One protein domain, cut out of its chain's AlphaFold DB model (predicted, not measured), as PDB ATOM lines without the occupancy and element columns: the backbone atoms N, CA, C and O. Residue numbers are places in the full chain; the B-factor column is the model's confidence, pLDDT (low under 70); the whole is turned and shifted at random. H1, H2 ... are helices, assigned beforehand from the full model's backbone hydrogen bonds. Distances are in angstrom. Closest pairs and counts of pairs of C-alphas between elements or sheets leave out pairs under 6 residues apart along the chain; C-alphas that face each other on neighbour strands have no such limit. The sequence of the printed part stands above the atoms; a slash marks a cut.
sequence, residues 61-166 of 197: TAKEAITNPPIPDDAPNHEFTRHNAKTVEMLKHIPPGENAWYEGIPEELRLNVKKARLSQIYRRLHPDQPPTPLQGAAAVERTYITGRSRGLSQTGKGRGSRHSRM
ATOM      1  N   THR A  61     313.223 281.865 312.786       89.38
ATOM      2  CA  THR A  61     313.489 283.102 313.532       89.38
ATOM      3  C   THR A  61     314.128 284.173 312.644       89.38
ATOM      4  O   THR A  61     314.705 283.876 311.593       89.38
ATOM      5  N   ALA A  62     314.061 285.443 313.055       87.12
ATOM      6  CA  ALA A  62     314.716 286.530 312.328       87.12
ATOM      7  C   ALA A  62     316.234 286.322 312.233       87.12
ATOM      8  O   ALA A  62     316.823 286.589 311.184       87.12
ATOM      9  N   LYS A  63     316.858 285.814 313.304       86.44
ATOM     10  CA  LYS A  63     318.279 285.457 313.311       86.44
ATOM     11  C   LYS A  63     318.561 284.395 312.254       86.44
ATOM     12  O   LYS A  63     319.365 284.641 311.362       86.44
ATOM     13  N   GLU A  64     317.846 283.274 312.298       87.50
ATOM     14  CA  GLU A  64     318.027 282.169 311.353       87.50
ATOM     15  C   GLU A  64     317.846 282.616 309.895       87.50
ATOM     16  O   GLU A  64     318.696 282.330 309.055       87.50
ATOM     17  N   ALA A  65     316.805 283.397 309.601       86.56
ATOM     18  CA  ALA A  65     316.516 283.875 308.249       86.56
ATOM     19  C   ALA A  65     317.612 284.783 307.656       86.56
ATOM     20  O   ALA A  65     317.774 284.861 306.433       86.56
ATOM     21  N   ILE A  66     318.344 285.504 308.508       84.00
ATOM     22  CA  ILE A  66     319.403 286.432 308.092       84.00
ATOM     23  C   ILE A  66     320.758 285.722 308.058       84.00
ATOM     24  O   ILE A  66     321.534 285.944 307.128       84.00
ATOM     25  N   THR A  67     321.044 284.863 309.038       84.88
ATOM     26  CA  THR A  67     322.370 284.256 309.200       84.88
ATOM     27  C   THR A  67     322.539 282.928 308.474       84.88
ATOM     28  O   THR A  67     323.676 282.497 308.310       84.88
ATOM     29  N   ASN A  68     321.455 282.269 308.050       85.06
ATOM     30  CA  ASN A  68     321.517 280.956 307.414       85.06
ATOM     31  C   ASN A  68     320.738 280.894 306.079       85.06
ATOM     32  O   ASN A  68     319.506 280.858 306.087       85.06
ATOM     33  N   PRO A  69     321.426 280.844 304.919       84.19
ATOM     34  CA  PRO A  69     322.868 281.067 304.746       84.19
ATOM     35  C   PRO A  69     323.233 282.519 305.092       84.19
ATOM     36  O   PRO A  69     322.342 283.360 305.083       84.19
ATOM     37  N   PRO A  70     324.492 282.886 305.360       84.06
ATOM     38  CA  PRO A  70     324.850 284.294 305.540       84.06
ATOM     39  C   PRO A  70     324.485 285.119 304.291       84.06
ATOM     40  O   PRO A  70     324.353 284.580 303.187       84.06
ATOM     41  N   ILE A  71     324.216 286.418 304.454       82.25
ATOM     42  CA  ILE A  71     324.054 287.332 303.312       82.25
ATOM     43  C   ILE A  71     325.465 287.679 302.815       82.25
ATOM     44  O   ILE A  71     326.237 288.198 303.615       82.25
ATOM     45  N   PRO A  72     325.817 287.387 301.548       83.06
ATOM     46  CA  PRO A  72     327.085 287.833 300.973       83.06
ATOM     47  C   PRO A  72     327.196 289.361 300.962       83.06
ATOM     48  O   PRO A  72     326.195 290.045 300.737       83.06
ATOM     49  N   ASP A  73     328.401 289.895 301.150       81.31
ATOM     50  CA  ASP A  73     328.633 291.347 301.148       81.31
ATOM     51  C   ASP A  73     328.320 291.992 299.787       81.31
ATOM     52  O   ASP A  73     327.886 293.142 299.719       81.31
ATOM     53  N   ASP A  74     328.488 291.237 298.703       83.81
ATOM     54  CA  ASP A  74     328.192 291.633 297.325       83.81
ATOM     55  C   ASP A  74     326.743 291.327 296.906       83.81
ATOM     56  O   ASP A  74     326.374 291.490 295.738       83.81
ATOM     57  N   ALA A  75     325.892 290.887 297.840       81.94
ATOM     58  CA  ALA A  75     324.529 290.507 297.513       81.94
ATOM     59  C   ALA A  75     323.749 291.700 296.926       81.94
ATOM     60  O   ALA A  75     323.684 292.779 297.528       81.94
ATOM     61  N   PRO A  76     323.066 291.518 295.782       79.56
ATOM     62  CA  PRO A  76     322.335 292.603 295.143       79.56
ATOM     63  C   PRO A  76     321.236 293.116 296.075       79.56
ATOM     64  O   PRO A  76     320.484 292.330 296.649       79.56
ATOM     65  N   ASN A  77     321.115 294.440 296.184       77.94
ATOM     66  CA  ASN A  77     320.208 295.147 297.097       77.94
ATOM     67  C   ASN A  77     320.532 294.991 298.603       77.94
ATOM     68  O   ASN A  77     319.698 295.332 299.458       77.94
ATOM     69  N   HIS A  78     321.740 294.527 298.947       80.44
ATOM     70  CA  HIS A  78     322.276 294.555 300.310       80.44
ATOM     71  C   HIS A  78     322.913 295.919 300.630       80.44
ATOM     72  O   HIS A  78     324.047 296.031 301.077       80.44
ATOM     73  N   GLU A  79     322.169 296.993 300.368       74.38
ATOM     74  CA  GLU A  79     322.636 298.360 300.595       74.38
ATOM     75  C   GLU A  79     322.199 298.866 301.970       74.38
ATOM     76  O   GLU A  79     321.035 298.736 302.368       74.38
ATOM     77  N   PHE A  80     323.133 299.483 302.689       71.50
ATOM     78  CA  PHE A  80     322.865 300.078 303.992       71.50
ATOM     79  C   PHE A  80     322.369 301.516 303.857       71.50
ATOM     80  O   PHE A  80     323.011 302.364 303.232       71.50
ATOM     81  N   THR A  81     321.264 301.827 304.534       74.94
ATOM     82  CA  THR A  81     320.778 303.204 304.648       74.94
ATOM     83  C   THR A  81     321.737 304.039 305.495       74.94
ATOM     84  O   THR A  81     322.104 303.656 306.609       74.94
ATOM     85  N   ARG A  82     322.118 305.216 304.986       79.69
ATOM     86  CA  ARG A  82     322.887 306.211 305.741       79.69
ATOM     87  C   ARG A  82     321.937 307.022 306.625       79.69
ATOM     88  O   ARG A  82     321.005 307.644 306.123       79.69
ATOM     89  N   HIS A  83     322.176 307.008 307.934       80.31
ATOM     90  CA  HIS A  83     321.425 307.782 308.926       80.31
ATOM     91  C   HIS A  83     322.310 308.883 309.519       80.31
ATOM     92  O   HIS A  83     323.534 308.753 309.528       80.31
ATOM     93  N   ASN A  84     321.699 309.957 310.024       87.75
ATOM     94  CA  ASN A  84     322.433 310.980 310.770       87.75
ATOM     95  C   ASN A  84     322.922 310.421 312.124       87.75
ATOM     96  O   ASN A  84     322.405 309.414 312.618       87.75
ATOM     97  N   ALA A  85     323.917 311.075 312.731       89.25
ATOM     98  CA  ALA A  85     324.523 310.612 313.982       89.25
ATOM     99  C   ALA A  85     323.494 310.467 315.117       89.25
ATOM    100  O   ALA A  85     323.479 309.451 315.806       89.25
ATOM    101  N   LYS A  86     322.567 311.427 315.233       88.44
ATOM    102  CA  LYS A  86     321.487 311.410 316.230       88.44
ATOM    103  C   LYS A  86     320.607 310.161 316.120       88.44
ATOM    104  O   LYS A  86     320.317 309.517 317.122       88.44
ATOM    105  N   THR A  87     320.188 309.797 314.909       84.44
ATOM    106  CA  THR A  87     319.384 308.596 314.661       84.44
ATOM    107  C   THR A  87     320.197 307.345 314.949       84.44
ATOM    108  O   THR A  87     319.678 306.447 315.593       84.44
ATOM    109  N   VAL A  88     321.466 307.272 314.536       87.12
ATOM    110  CA  VAL A  88     322.319 306.117 314.872       87.12
ATOM    111  C   VAL A  88     322.420 305.930 316.386       87.12
ATOM    112  O   VAL A  88     322.320 304.794 316.851       87.12
ATOM    113  N   GLU A  89     322.562 307.021 317.141       89.56
ATOM    114  CA  GLU A  89     322.611 306.976 318.601       89.56
ATOM    115  C   GLU A  89     321.284 306.509 319.197       89.56
ATOM    116  O   GLU A  89     321.249 305.507 319.904       89.56
ATOM    117  N   MET A  90     320.168 307.123 318.795       89.62
ATOM    118  CA  MET A  90     318.819 306.704 319.193       89.62
ATOM    119  C   MET A  90     318.589 305.199 318.955       89.62
ATOM    120  O   MET A  90     318.081 304.498 319.827       89.62
ATOM    121  N   LEU A  91     319.009 304.669 317.801       86.81
ATOM    122  CA  LEU A  91     318.839 303.256 317.445       86.81
ATOM    123  C   LEU A  91     319.655 302.292 318.323       86.81
ATOM    124  O   LEU A  91     319.305 301.112 318.404       86.81
ATOM    125  N   LYS A  92     320.730 302.746 318.982       88.62
ATOM    126  CA  LYS A  92     321.493 301.913 319.928       88.62
ATOM    127  C   LYS A  92     320.696 301.601 321.194       88.62
ATOM    128  O   LYS A  92     320.882 300.508 321.733       88.62
ATOM    129  N   HIS A  93     319.820 302.516 321.613       89.50
ATOM    130  CA  HIS A  93     318.994 302.397 322.818       89.50
ATOM    131  C   HIS A  93     317.746 301.533 322.625       89.50
ATOM    132  O   HIS A  93     317.144 301.134 323.612       89.50
ATOM    133  N   ILE A  94     317.351 301.222 321.385       88.25
ATOM    134  CA  ILE A  94     316.157 300.410 321.113       88.25
ATOM    135  C   ILE A  94     316.490 298.923 321.338       88.25
ATOM    136  O   ILE A  94     317.308 298.350 320.592       88.25
ATOM    137  N   PRO A  95     315.881 298.260 322.340       90.75
ATOM    138  CA  PRO A  95     316.089 296.839 322.569       90.75
ATOM    139  C   PRO A  95     315.336 295.993 321.522       90.75
ATOM    140  O   PRO A  95     314.565 296.512 320.710       90.75
ATOM    141  N   PRO A  96     315.612 294.682 321.444       89.38
ATOM    142  CA  PRO A  96     314.987 293.805 320.454       89.38
ATOM    143  C   PRO A  96     313.466 293.753 320.635       89.38
ATOM    144  O   PRO A  96     312.989 293.612 321.753       89.38
ATOM    145  N   GLY A  97     312.701 293.861 319.546       85.12
ATOM    146  CA  GLY A  97     311.234 293.881 319.597       85.12
ATOM    147  C   GLY A  97     310.615 295.253 319.889       85.12
ATOM    148  O   GLY A  97     309.421 295.427 319.645       85.12
ATOM    149  N   GLU A  98     311.400 296.243 320.316       90.00
ATOM    150  CA  GLU A  98     310.919 297.600 320.595       90.00
ATOM    151  C   GLU A  98     311.065 298.547 319.398       90.00
ATOM    152  O   GLU A  98     311.565 298.173 318.333       90.00
ATOM    153  N   ASN A  99     310.577 299.781 319.543       89.25
ATOM    154  CA  ASN A  99     310.548 300.807 318.496       89.25
ATOM    155  C   ASN A  99     311.041 302.178 319.007       89.25
ATOM    156  O   ASN A  99     311.540 302.295 320.125       89.25
ATOM    157  N   ALA A 100     310.911 303.229 318.187       87.94
ATOM    158  CA  ALA A 100     311.360 304.587 318.532       87.94
ATOM    159  C   ALA A 100     310.648 305.251 319.726       87.94
ATOM    160  O   ALA A 100     311.031 306.353 320.114       87.94
ATOM    161  N   TRP A 101     309.615 304.620 320.283       89.56
ATOM    162  CA  TRP A 101     308.870 305.104 321.447       89.56
ATOM    163  C   TRP A 101     309.291 304.420 322.748       89.56
ATOM    164  O   TRP A 101     308.659 304.663 323.769       89.56
ATOM    165  N   TYR A 102     310.333 303.584 322.718       92.12
ATOM    166  CA  TYR A 102     310.867 302.938 323.911       92.12
ATOM    167  C   TYR A 102     311.294 303.972 324.963       92.12
ATOM    168  O   TYR A 102     312.041 304.909 324.671       92.12
ATOM    169  N   GLU A 103     310.833 303.792 326.199       90.12
ATOM    170  CA  GLU A 103     311.033 304.761 327.281       90.12
ATOM    171  C   GLU A 103     312.505 304.908 327.686       90.12
ATOM    172  O   GLU A 103     312.923 305.995 328.079       90.12
ATOM    173  N   GLY A 104     313.325 303.870 327.499       90.88
ATOM    174  CA  GLY A 104     314.764 303.919 327.788       90.88
ATOM    175  C   GLY A 104     315.598 304.746 326.799       90.88
ATOM    176  O   GLY A 104     316.817 304.816 326.945       90.88
ATOM    177  N   ILE A 105     314.981 305.361 325.784       92.12
ATOM    178  CA  ILE A 105     315.661 306.313 324.894       92.12
ATOM    179  C   ILE A 105     315.765 307.676 325.606       92.12
ATOM    180  O   ILE A 105     314.720 308.198 326.014       92.12
ATOM    181  N   PRO A 106     316.965 308.286 325.699       93.88
ATOM    182  CA  PRO A 106     317.155 309.632 326.250       93.88
ATOM    183  C   PRO A 106     316.280 310.685 325.560       93.88
ATOM    184  O   PRO A 106     316.067 310.623 324.345       93.88
ATOM    185  N   GLU A 107     315.752 311.646 326.320       91.69
ATOM    186  CA  GLU A 107     314.748 312.601 325.831       91.69
ATOM    187  C   GLU A 107     315.250 313.431 324.643       91.69
ATOM    188  O   GLU A 107     314.527 313.627 323.662       91.69
ATOM    189  N   GLU A 108     316.524 313.811 324.660       92.69
ATOM    190  CA  GLU A 108     317.192 314.547 323.595       92.69
ATOM    191  C   GLU A 108     317.271 313.761 322.276       92.69
ATOM    192  O   GLU A 108     317.331 314.366 321.198       92.69
ATOM    193  N   LEU A 109     317.228 312.424 322.333       91.12
ATOM    194  CA  LEU A 109     317.278 311.521 321.178       91.12
ATOM    195  C   LEU A 109     315.893 311.096 320.673       91.12
ATOM    196  O   LEU A 109     315.798 310.592 319.549       91.12
ATOM    197  N   ARG A 110     314.824 311.318 321.446       90.38
ATOM    198  CA  ARG A 110     313.459 310.928 321.065       90.38
ATOM    199  C   ARG A 110     312.970 311.707 319.842       90.38
ATOM    200  O   ARG A 110     313.306 312.871 319.610       90.38
ATOM    201  N   LEU A 111     312.132 311.053 319.041       86.81
ATOM    202  CA  LEU A 111     311.463 311.710 317.921       86.81
ATOM    203  C   LEU A 111     310.328 312.590 318.446       86.81
ATOM    204  O   LEU A 111     309.453 312.129 319.176       86.81
ATOM    205  N   ASN A 112     310.299 313.845 318.009       84.38
ATOM    206  CA  ASN A 112     309.219 314.761 318.346       84.38
ATOM    207  C   ASN A 112     308.118 314.677 317.278       84.38
ATOM    208  O   ASN A 112     308.235 315.262 316.200       84.38
ATOM    209  N   VAL A 113     307.062 313.906 317.552       84.94
ATOM    210  CA  VAL A 113     305.908 313.760 316.650       84.94
ATOM    211  C   VAL A 113     304.642 314.186 317.371       84.94
ATOM    212  O   VAL A 113     304.285 313.619 318.398       84.94
ATOM    213  N   LYS A 114     303.941 315.165 316.795       75.12
ATOM    214  CA  LYS A 114     302.730 315.768 317.376       75.12
ATOM    215  C   LYS A 114     301.442 314.976 317.117       75.12
ATOM    216  O   LYS A 114     300.413 315.285 317.698       75.12
ATOM    217  N   LYS A 115     301.474 314.023 316.178       78.88
ATOM    218  CA  LYS A 115     300.289 313.292 315.699       78.88
ATOM    219  C   LYS A 115     300.352 311.824 316.132       78.88
ATOM    220  O   LYS A 115     300.463 311.521 317.310       78.88
ATOM    221  N   ALA A 116     300.293 310.907 315.170       77.88
ATOM    222  CA  ALA A 116     300.239 309.481 315.428       77.88
ATOM    223  C   ALA A 116     301.639 308.888 315.639       77.88
ATOM    224  O   ALA A 116     302.526 309.020 314.790       77.88
ATOM    225  N   ARG A 117     301.800 308.169 316.750       83.81
ATOM    226  CA  ARG A 117     302.929 307.271 316.995       83.81
ATOM    227  C   ARG A 117     302.610 305.912 316.381       83.81
ATOM    228  O   ARG A 117     301.755 305.187 316.876       83.81
ATOM    229  N   LEU A 118     303.278 305.565 315.283       81.06
ATOM    230  CA  LEU A 118     303.129 304.242 314.674       81.06
ATOM    231  C   LEU A 118     304.091 303.253 315.339       81.06
ATOM    232  O   LEU A 118     305.279 303.542 315.483       81.06
ATOM    233  N   SER A 119     303.593 302.063 315.676       79.69
ATOM    234  CA  SER A 119     304.343 301.015 316.391       79.69
ATOM    235  C   SER A 119     305.481 300.373 315.583       79.69
ATOM    236  O   SER A 119     306.337 299.696 316.151       79.69
ATOM    237  N   GLN A 120     305.501 300.587 314.264       79.75
ATOM    238  CA  GLN A 120     306.501 300.034 313.345       79.75
ATOM    239  C   GLN A 120     307.680 300.984 313.075       79.75
ATOM    240  O   GLN A 120     308.648 300.592 312.423       79.75
ATOM    241  N   ILE A 121     307.623 302.235 313.546       83.25
ATOM    242  CA  ILE A 121     308.672 303.230 313.282       83.25
ATOM    243  C   ILE A 121     309.956 302.840 314.019       83.25
ATOM    244  O   ILE A 121     309.969 302.770 315.246       83.25
ATOM    245  N   TYR A 122     311.032 302.604 313.260       83.62
ATOM    246  CA  TYR A 122     312.328 302.149 313.774       83.62
ATOM    247  C   TYR A 122     312.232 300.901 314.667       83.62
ATOM    248  O   TYR A 122     313.049 300.710 315.566       83.62
ATOM    249  N   ARG A 123     311.233 300.041 314.422       83.12
ATOM    250  CA  ARG A 123     311.082 298.791 315.166       83.12
ATOM    251  C   ARG A 123     312.274 297.877 314.898       83.12
ATOM    252  O   ARG A 123     312.614 297.618 313.739       83.12
ATOM    253  N   ARG A 124     312.889 297.385 315.971       85.25
ATOM    254  CA  ARG A 124     313.999 296.440 315.928       85.25
ATOM    255  C   ARG A 124     313.462 295.015 315.899       85.25
ATOM    256  O   ARG A 124     312.589 294.655 316.684       85.25
ATOM    257  N   LEU A 125     314.009 294.189 315.011       85.88
ATOM    258  CA  LEU A 125     313.661 292.770 314.968       85.88
ATOM    259  C   LEU A 125     314.095 292.065 316.259       85.88
ATOM    260  O   LEU A 125     315.198 292.293 316.763       85.88
ATOM    261  N   HIS A 126     313.227 291.194 316.767       87.12
ATOM    262  CA  HIS A 126     313.583 290.272 317.836       87.12
ATOM    263  C   HIS A 126     314.315 289.067 317.222       87.12
ATOM    264  O   HIS A 126     313.785 288.480 316.279       87.12
ATOM    265  N   PRO A 127     315.521 288.696 317.692       86.94
ATOM    266  CA  PRO A 127     316.332 287.652 317.061       86.94
ATOM    267  C   PRO A 127     315.656 286.280 317.088       86.94
ATOM    268  O   PRO A 127     315.698 285.585 316.078       86.94
ATOM    269  N   ASP A 128     314.999 285.943 318.200       88.94
ATOM    270  CA  ASP A 128     314.432 284.608 318.449       88.94
ATOM    271  C   ASP A 128     312.947 284.485 318.079       88.94
ATOM    272  O   ASP A 128     312.313 283.475 318.357       88.94
ATOM    273  N   GLN A 129     312.372 285.513 317.450       86.56
ATOM    274  CA  GLN A 129     310.995 285.474 316.956       86.56
ATOM    275  C   GLN A 129     310.993 285.623 315.434       86.56
ATOM    276  O   GLN A 129     311.929 286.206 314.869       86.56
ATOM    277  N   PRO A 130     309.959 285.129 314.733       85.38
ATOM    278  CA  PRO A 130     309.812 285.417 313.316       85.38
ATOM    279  C   PRO A 130     309.645 286.931 313.132       85.38
ATOM    280  O   PRO A 130     308.992 287.595 313.941       85.38
ATOM    281  N   PRO A 131     310.244 287.530 312.097       80.19
ATOM    282  CA  PRO A 131     310.230 288.973 311.952       80.19
ATOM    283  C   PRO A 131     308.806 289.474 311.692       80.19
ATOM    284  O   PRO A 131     308.061 288.952 310.856       80.19
ATOM    285  N   THR A 132     308.424 290.537 312.396       77.19
ATOM    286  CA  THR A 132     307.144 291.205 312.162       77.19
ATOM    287  C   THR A 132     307.120 291.844 310.769       77.19
ATOM    288  O   THR A 132     308.168 292.276 310.277       77.19
ATOM    289  N   PRO A 133     305.956 291.954 310.104       67.44
ATOM    290  CA  PRO A 133     305.861 292.588 308.798       67.44
ATOM    291  C   PRO A 133     306.347 294.034 308.858       67.44
ATOM    292  O   PRO A 133     305.769 294.876 309.538       67.44
ATOM    293  N   LEU A 134     307.410 294.326 308.118       63.12
ATOM    294  CA  LEU A 134     307.978 295.662 308.046       63.12
ATOM    295  C   LEU A 134     307.219 296.465 306.983       63.12
ATOM    296  O   LEU A 134     307.348 296.194 305.787       63.12
ATOM    297  N   GLN A 135     306.429 297.460 307.390       48.59
ATOM    298  CA  GLN A 135     305.859 298.427 306.448       48.59
ATOM    299  C   GLN A 135     306.873 299.541 306.129       48.59
ATOM    300  O   GLN A 135     307.205 300.373 306.968       48.59
ATOM    301  N   GLY A 136     307.326 299.598 304.871       42.94
ATOM    302  CA  GLY A 136     308.057 300.744 304.318       42.94
ATOM    303  C   GLY A 136     309.570 300.799 304.601       42.94
ATOM    304  O   GLY A 136     310.225 299.824 304.976       42.94
ATOM    305  N   ALA A 137     310.165 301.965 304.336       35.88
ATOM    306  CA  ALA A 137     311.612 302.208 304.381       35.88
ATOM    307  C   ALA A 137     312.213 302.294 305.805       35.88
ATOM    308  O   ALA A 137     313.411 302.510 305.931       35.88
ATOM    309  N   ALA A 138     311.416 302.109 306.862       34.41
ATOM    310  CA  ALA A 138     311.761 302.508 308.234       34.41
ATOM    311  C   ALA A 138     312.241 301.375 309.165       34.41
ATOM    312  O   ALA A 138     312.361 301.579 310.369       34.41
ATOM    313  N   ALA A 139     312.489 300.178 308.634       39.88
ATOM    314  CA  ALA A 139     312.965 299.055 309.435       39.88
ATOM    315  C   ALA A 139     314.470 299.154 309.708       39.88
ATOM    316  O   ALA A 139     315.239 299.421 308.781       39.88
ATOM    317  N   VAL A 140     314.886 298.906 310.950       44.97
ATOM    318  CA  VAL A 140     316.291 298.988 311.375       44.97
ATOM    319  C   VAL A 140     316.796 297.618 311.780       44.97
ATOM    320  O   VAL A 140     316.209 296.948 312.629       44.97
ATOM    321  N   GLU A 141     317.893 297.209 311.153       39.78
ATOM    322  CA  GLU A 141     318.655 296.035 311.536       39.78
ATOM    323  C   GLU A 141     319.763 296.447 312.500       39.78
ATOM    324  O   GLU A 141     320.702 297.167 312.164       39.78
ATOM    325  N   ARG A 142     319.735 295.904 313.707       37.31
ATOM    326  CA  ARG A 142     321.001 295.685 314.398       37.31
ATOM    327  C   ARG A 142     321.398 294.260 314.076       37.31
ATOM    328  O   ARG A 142     320.958 293.335 314.753       37.31
ATOM    329  N   THR A 143     322.143 294.081 312.990       31.86
ATOM    330  CA  THR A 143     322.732 292.784 312.672       31.86
ATOM    331  C   THR A 143     323.674 292.447 313.825       31.86
ATOM    332  O   THR A 143     324.645 293.160 314.080       31.86
ATOM    333  N   TYR A 144     323.369 291.377 314.554       31.27
ATOM    334  CA  TYR A 144     324.124 290.910 315.725       31.27
ATOM    335  C   TYR A 144     325.569 290.487 315.413       31.27
ATOM    336  O   TYR A 144     326.279 290.042 316.303       31.27
ATOM    337  N   ILE A 145     326.022 290.638 314.168       36.03
ATOM    338  CA  ILE A 145     327.312 290.137 313.699       36.03
ATOM    339  C   ILE A 145     328.420 291.202 313.817       36.03
ATOM    340  O   ILE A 145     329.586 290.843 313.893       36.03
ATOM    341  N   THR A 146     328.107 292.508 313.893       29.03
ATOM    342  CA  THR A 146     329.159 293.558 313.849       29.03
ATOM    343  C   THR A 146     329.004 294.724 314.831       29.03
ATOM    344  O   THR A 146     329.725 295.714 314.726       29.03
ATOM    345  N   GLY A 147     328.067 294.670 315.785       31.38
ATOM    346  CA  GLY A 147     327.909 295.736 316.789       31.38
ATOM    347  C   GLY A 147     327.457 297.101 316.232       31.38
ATOM    348  O   GLY A 147     327.430 298.087 316.969       31.38
ATOM    349  N   ARG A 148     327.063 297.185 314.952       39.16
ATOM    350  CA  ARG A 148     326.653 298.431 314.273       39.16
ATOM    351  C   ARG A 148     325.120 298.555 314.191       39.16
ATOM    352  O   ARG A 148     324.442 297.638 313.744       39.16
ATOM    353  N   SER A 149     324.570 299.702 314.598       43.31
ATOM    354  CA  SER A 149     323.121 300.006 314.589       43.31
ATOM    355  C   SER A 149     322.714 300.712 313.283       43.31
ATOM    356  O   SER A 149     323.081 301.878 313.122       43.31
ATOM    357  N   ARG A 150     322.035 300.050 312.317       53.75
ATOM    358  CA  ARG A 150     321.749 300.628 310.968       53.75
ATOM    359  C   ARG A 150     320.447 300.106 310.307       53.75
ATOM    360  O   ARG A 150     319.798 299.211 310.810       53.75
ATOM    361  N   GLY A 151     319.989 300.686 309.195       48.12
ATOM    362  CA  GLY A 151     318.758 300.251 308.498       48.12
ATOM    363  C   GLY A 151     318.794 298.806 307.949       48.12
ATOM    364  O   GLY A 151     319.862 298.331 307.579       48.12
ATOM    365  N   LEU A 152     317.634 298.134 307.836       46.97
ATOM    366  CA  LEU A 152     317.492 296.841 307.131       46.97
ATOM    367  C   LEU A 152     317.669 297.022 305.619       46.97
ATOM    368  O   LEU A 152     316.915 297.778 304.991       46.97
ATOM    369  N   SER A 153     318.591 296.254 305.036       52.75
ATOM    370  CA  SER A 153     318.777 296.174 303.582       52.75
ATOM    371  C   SER A 153     317.556 295.567 302.874       52.75
ATOM    372  O   SER A 153     316.746 294.852 303.479       52.75
ATOM    373  N   GLN A 154     317.399 295.816 301.571       52.16
ATOM    374  CA  GLN A 154     316.287 295.232 300.809       52.16
ATOM    375  C   GLN A 154     316.411 293.704 300.702       52.16
ATOM    376  O   GLN A 154     315.396 293.010 300.753       52.16
ATOM    377  N   THR A 155     317.634 293.171 300.647       51.28
ATOM    378  CA  THR A 155     317.907 291.723 300.662       51.28
ATOM    379  C   THR A 155     317.433 291.063 301.954       51.28
ATOM    380  O   THR A 155     316.761 290.031 301.901       51.28
ATOM    381  N   GLY A 156     317.679 291.692 303.109       51.91
ATOM    382  CA  GLY A 156     317.157 291.225 304.400       51.91
ATOM    383  C   GLY A 156     315.623 291.206 304.434       51.91
ATOM    384  O   GLY A 156     315.013 290.213 304.834       51.91
ATOM    385  N   LYS A 157     314.977 292.254 303.901       55.25
ATOM    386  CA  LYS A 157     313.507 292.307 303.752       55.25
ATOM    387  C   LYS A 157     312.972 291.220 302.803       55.25
ATOM    388  O   LYS A 157     311.906 290.646 303.047       55.25
ATOM    389  N   GLY A 158     313.707 290.917 301.734       52.78
ATOM    390  CA  GLY A 158     313.378 289.867 300.767       52.78
ATOM    391  C   GLY A 158     313.462 288.456 301.357       52.78
ATOM    392  O   GLY A 158     312.580 287.633 301.098       52.78
ATOM    393  N   ARG A 159     314.459 288.189 302.210       56.97
ATOM    394  CA  ARG A 159     314.603 286.900 302.909       56.97
ATOM    395  C   ARG A 159     313.494 286.645 303.918       56.97
ATOM    396  O   ARG A 159     312.939 285.550 303.918       56.97
ATOM    397  N   GLY A 160     313.075 287.676 304.657       48.69
ATOM    398  CA  GLY A 160     311.890 287.608 305.522       48.69
ATOM    399  C   GLY A 160     310.616 287.167 304.782       48.69
ATOM    400  O   GLY A 160     309.693 286.630 305.371       48.69
ATOM    401  N   SER A 161     310.543 287.333 303.460       45.25
ATOM    402  CA  SER A 161     309.328 287.046 302.687       45.25
ATOM    403  C   SER A 161     309.411 285.819 301.768       45.25
ATOM    404  O   SER A 161     308.490 285.632 300.974       45.25
ATOM    405  N   ARG A 162     310.474 284.990 301.856       40.75
ATOM    406  CA  ARG A 162     310.780 283.870 300.926       40.75
ATOM    407  C   ARG A 162     310.400 284.208 299.470       40.75
ATOM    408  O   ARG A 162     309.596 283.525 298.837       40.75
ATOM    409  N   HIS A 163     310.971 285.280 298.918       36.38
ATOM    410  CA  HIS A 163     310.865 285.529 297.479       36.38
ATOM    411  C   HIS A 163     311.803 284.573 296.728       36.38
ATOM    412  O   HIS A 163     313.024 284.678 296.829       36.38
ATOM    413  N   SER A 164     311.230 283.629 295.972       24.06
ATOM    414  CA  SER A 164     311.981 282.842 294.988       24.06
ATOM    415  C   SER A 164     312.608 283.787 293.954       24.06
ATOM    416  O   SER A 164     311.939 284.697 293.468       24.06
ATOM    417  N   ARG A 165     313.899 283.570 293.660       24.95
ATOM    418  CA  ARG A 165     314.740 284.266 292.669       24.95
ATOM    419  C   ARG A 165     313.951 284.762 291.447       24.95
ATOM    420  O   ARG A 165     313.686 283.964 290.560       24.95
ATOM    421  N   MET A 166     313.626 286.056 291.389       23.39
ATOM    422  CA  MET A 166     313.514 286.850 290.153       23.39
ATOM    423  C   MET A 166     313.156 288.301 290.507       23.39
ATOM    424  O   MET A 166     311.983 288.612 290.698       23.39
TER     425      MET A 166
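Overview. This is residues 61 to 166 of the 197 residues of the protein "DNA (cytosine-5-)-methyltransferase" of Geobacillus sp. BCO2 (UniProt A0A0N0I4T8). This domain has little regular structure: an elongated body mostly of loops, with H1 and H3 meeting toward one end and H2 lying well away toward the other. The unnamed stretch of residues 94 to 153 loops out past H2 and returns through the middle to H3. The printed part has 106 residues, of which the named helices H1, H2 and H3, in that order, hold 22; there is no named strand, and the class is all helix. It is compact, with a radius of gyration of the C-alphas of 14.0 A, and spans 42 by 24 by 24 A.

Arrangement. H1, residues 62 to 67, touches H3, residues 154 to 160, at a steep tilt of 60 degrees, opposite ways; their closest C-alphas, of Ala 65 and Arg 159, are 6.4 A apart. H2, residues 85 to 93, is apart from both. Residues 140 to 141 pair with residues 150 to 151, antiparallel. Every O i to N i+4 pair is within hydrogen-bond range in H1 and H3, and 4 of 5 in H2.

Along the chain. H1 begins at C-alpha 62 (314.716, 286.530, 312.328). H2 is 13.3 A long and H3 10.0 A, ending at C-alpha 160 (311.890, 287.608, 305.522).

Size, cuts and confidence. The printed part has no cut. Both links are long. Residues 133 to 166 are under pLDDT 70.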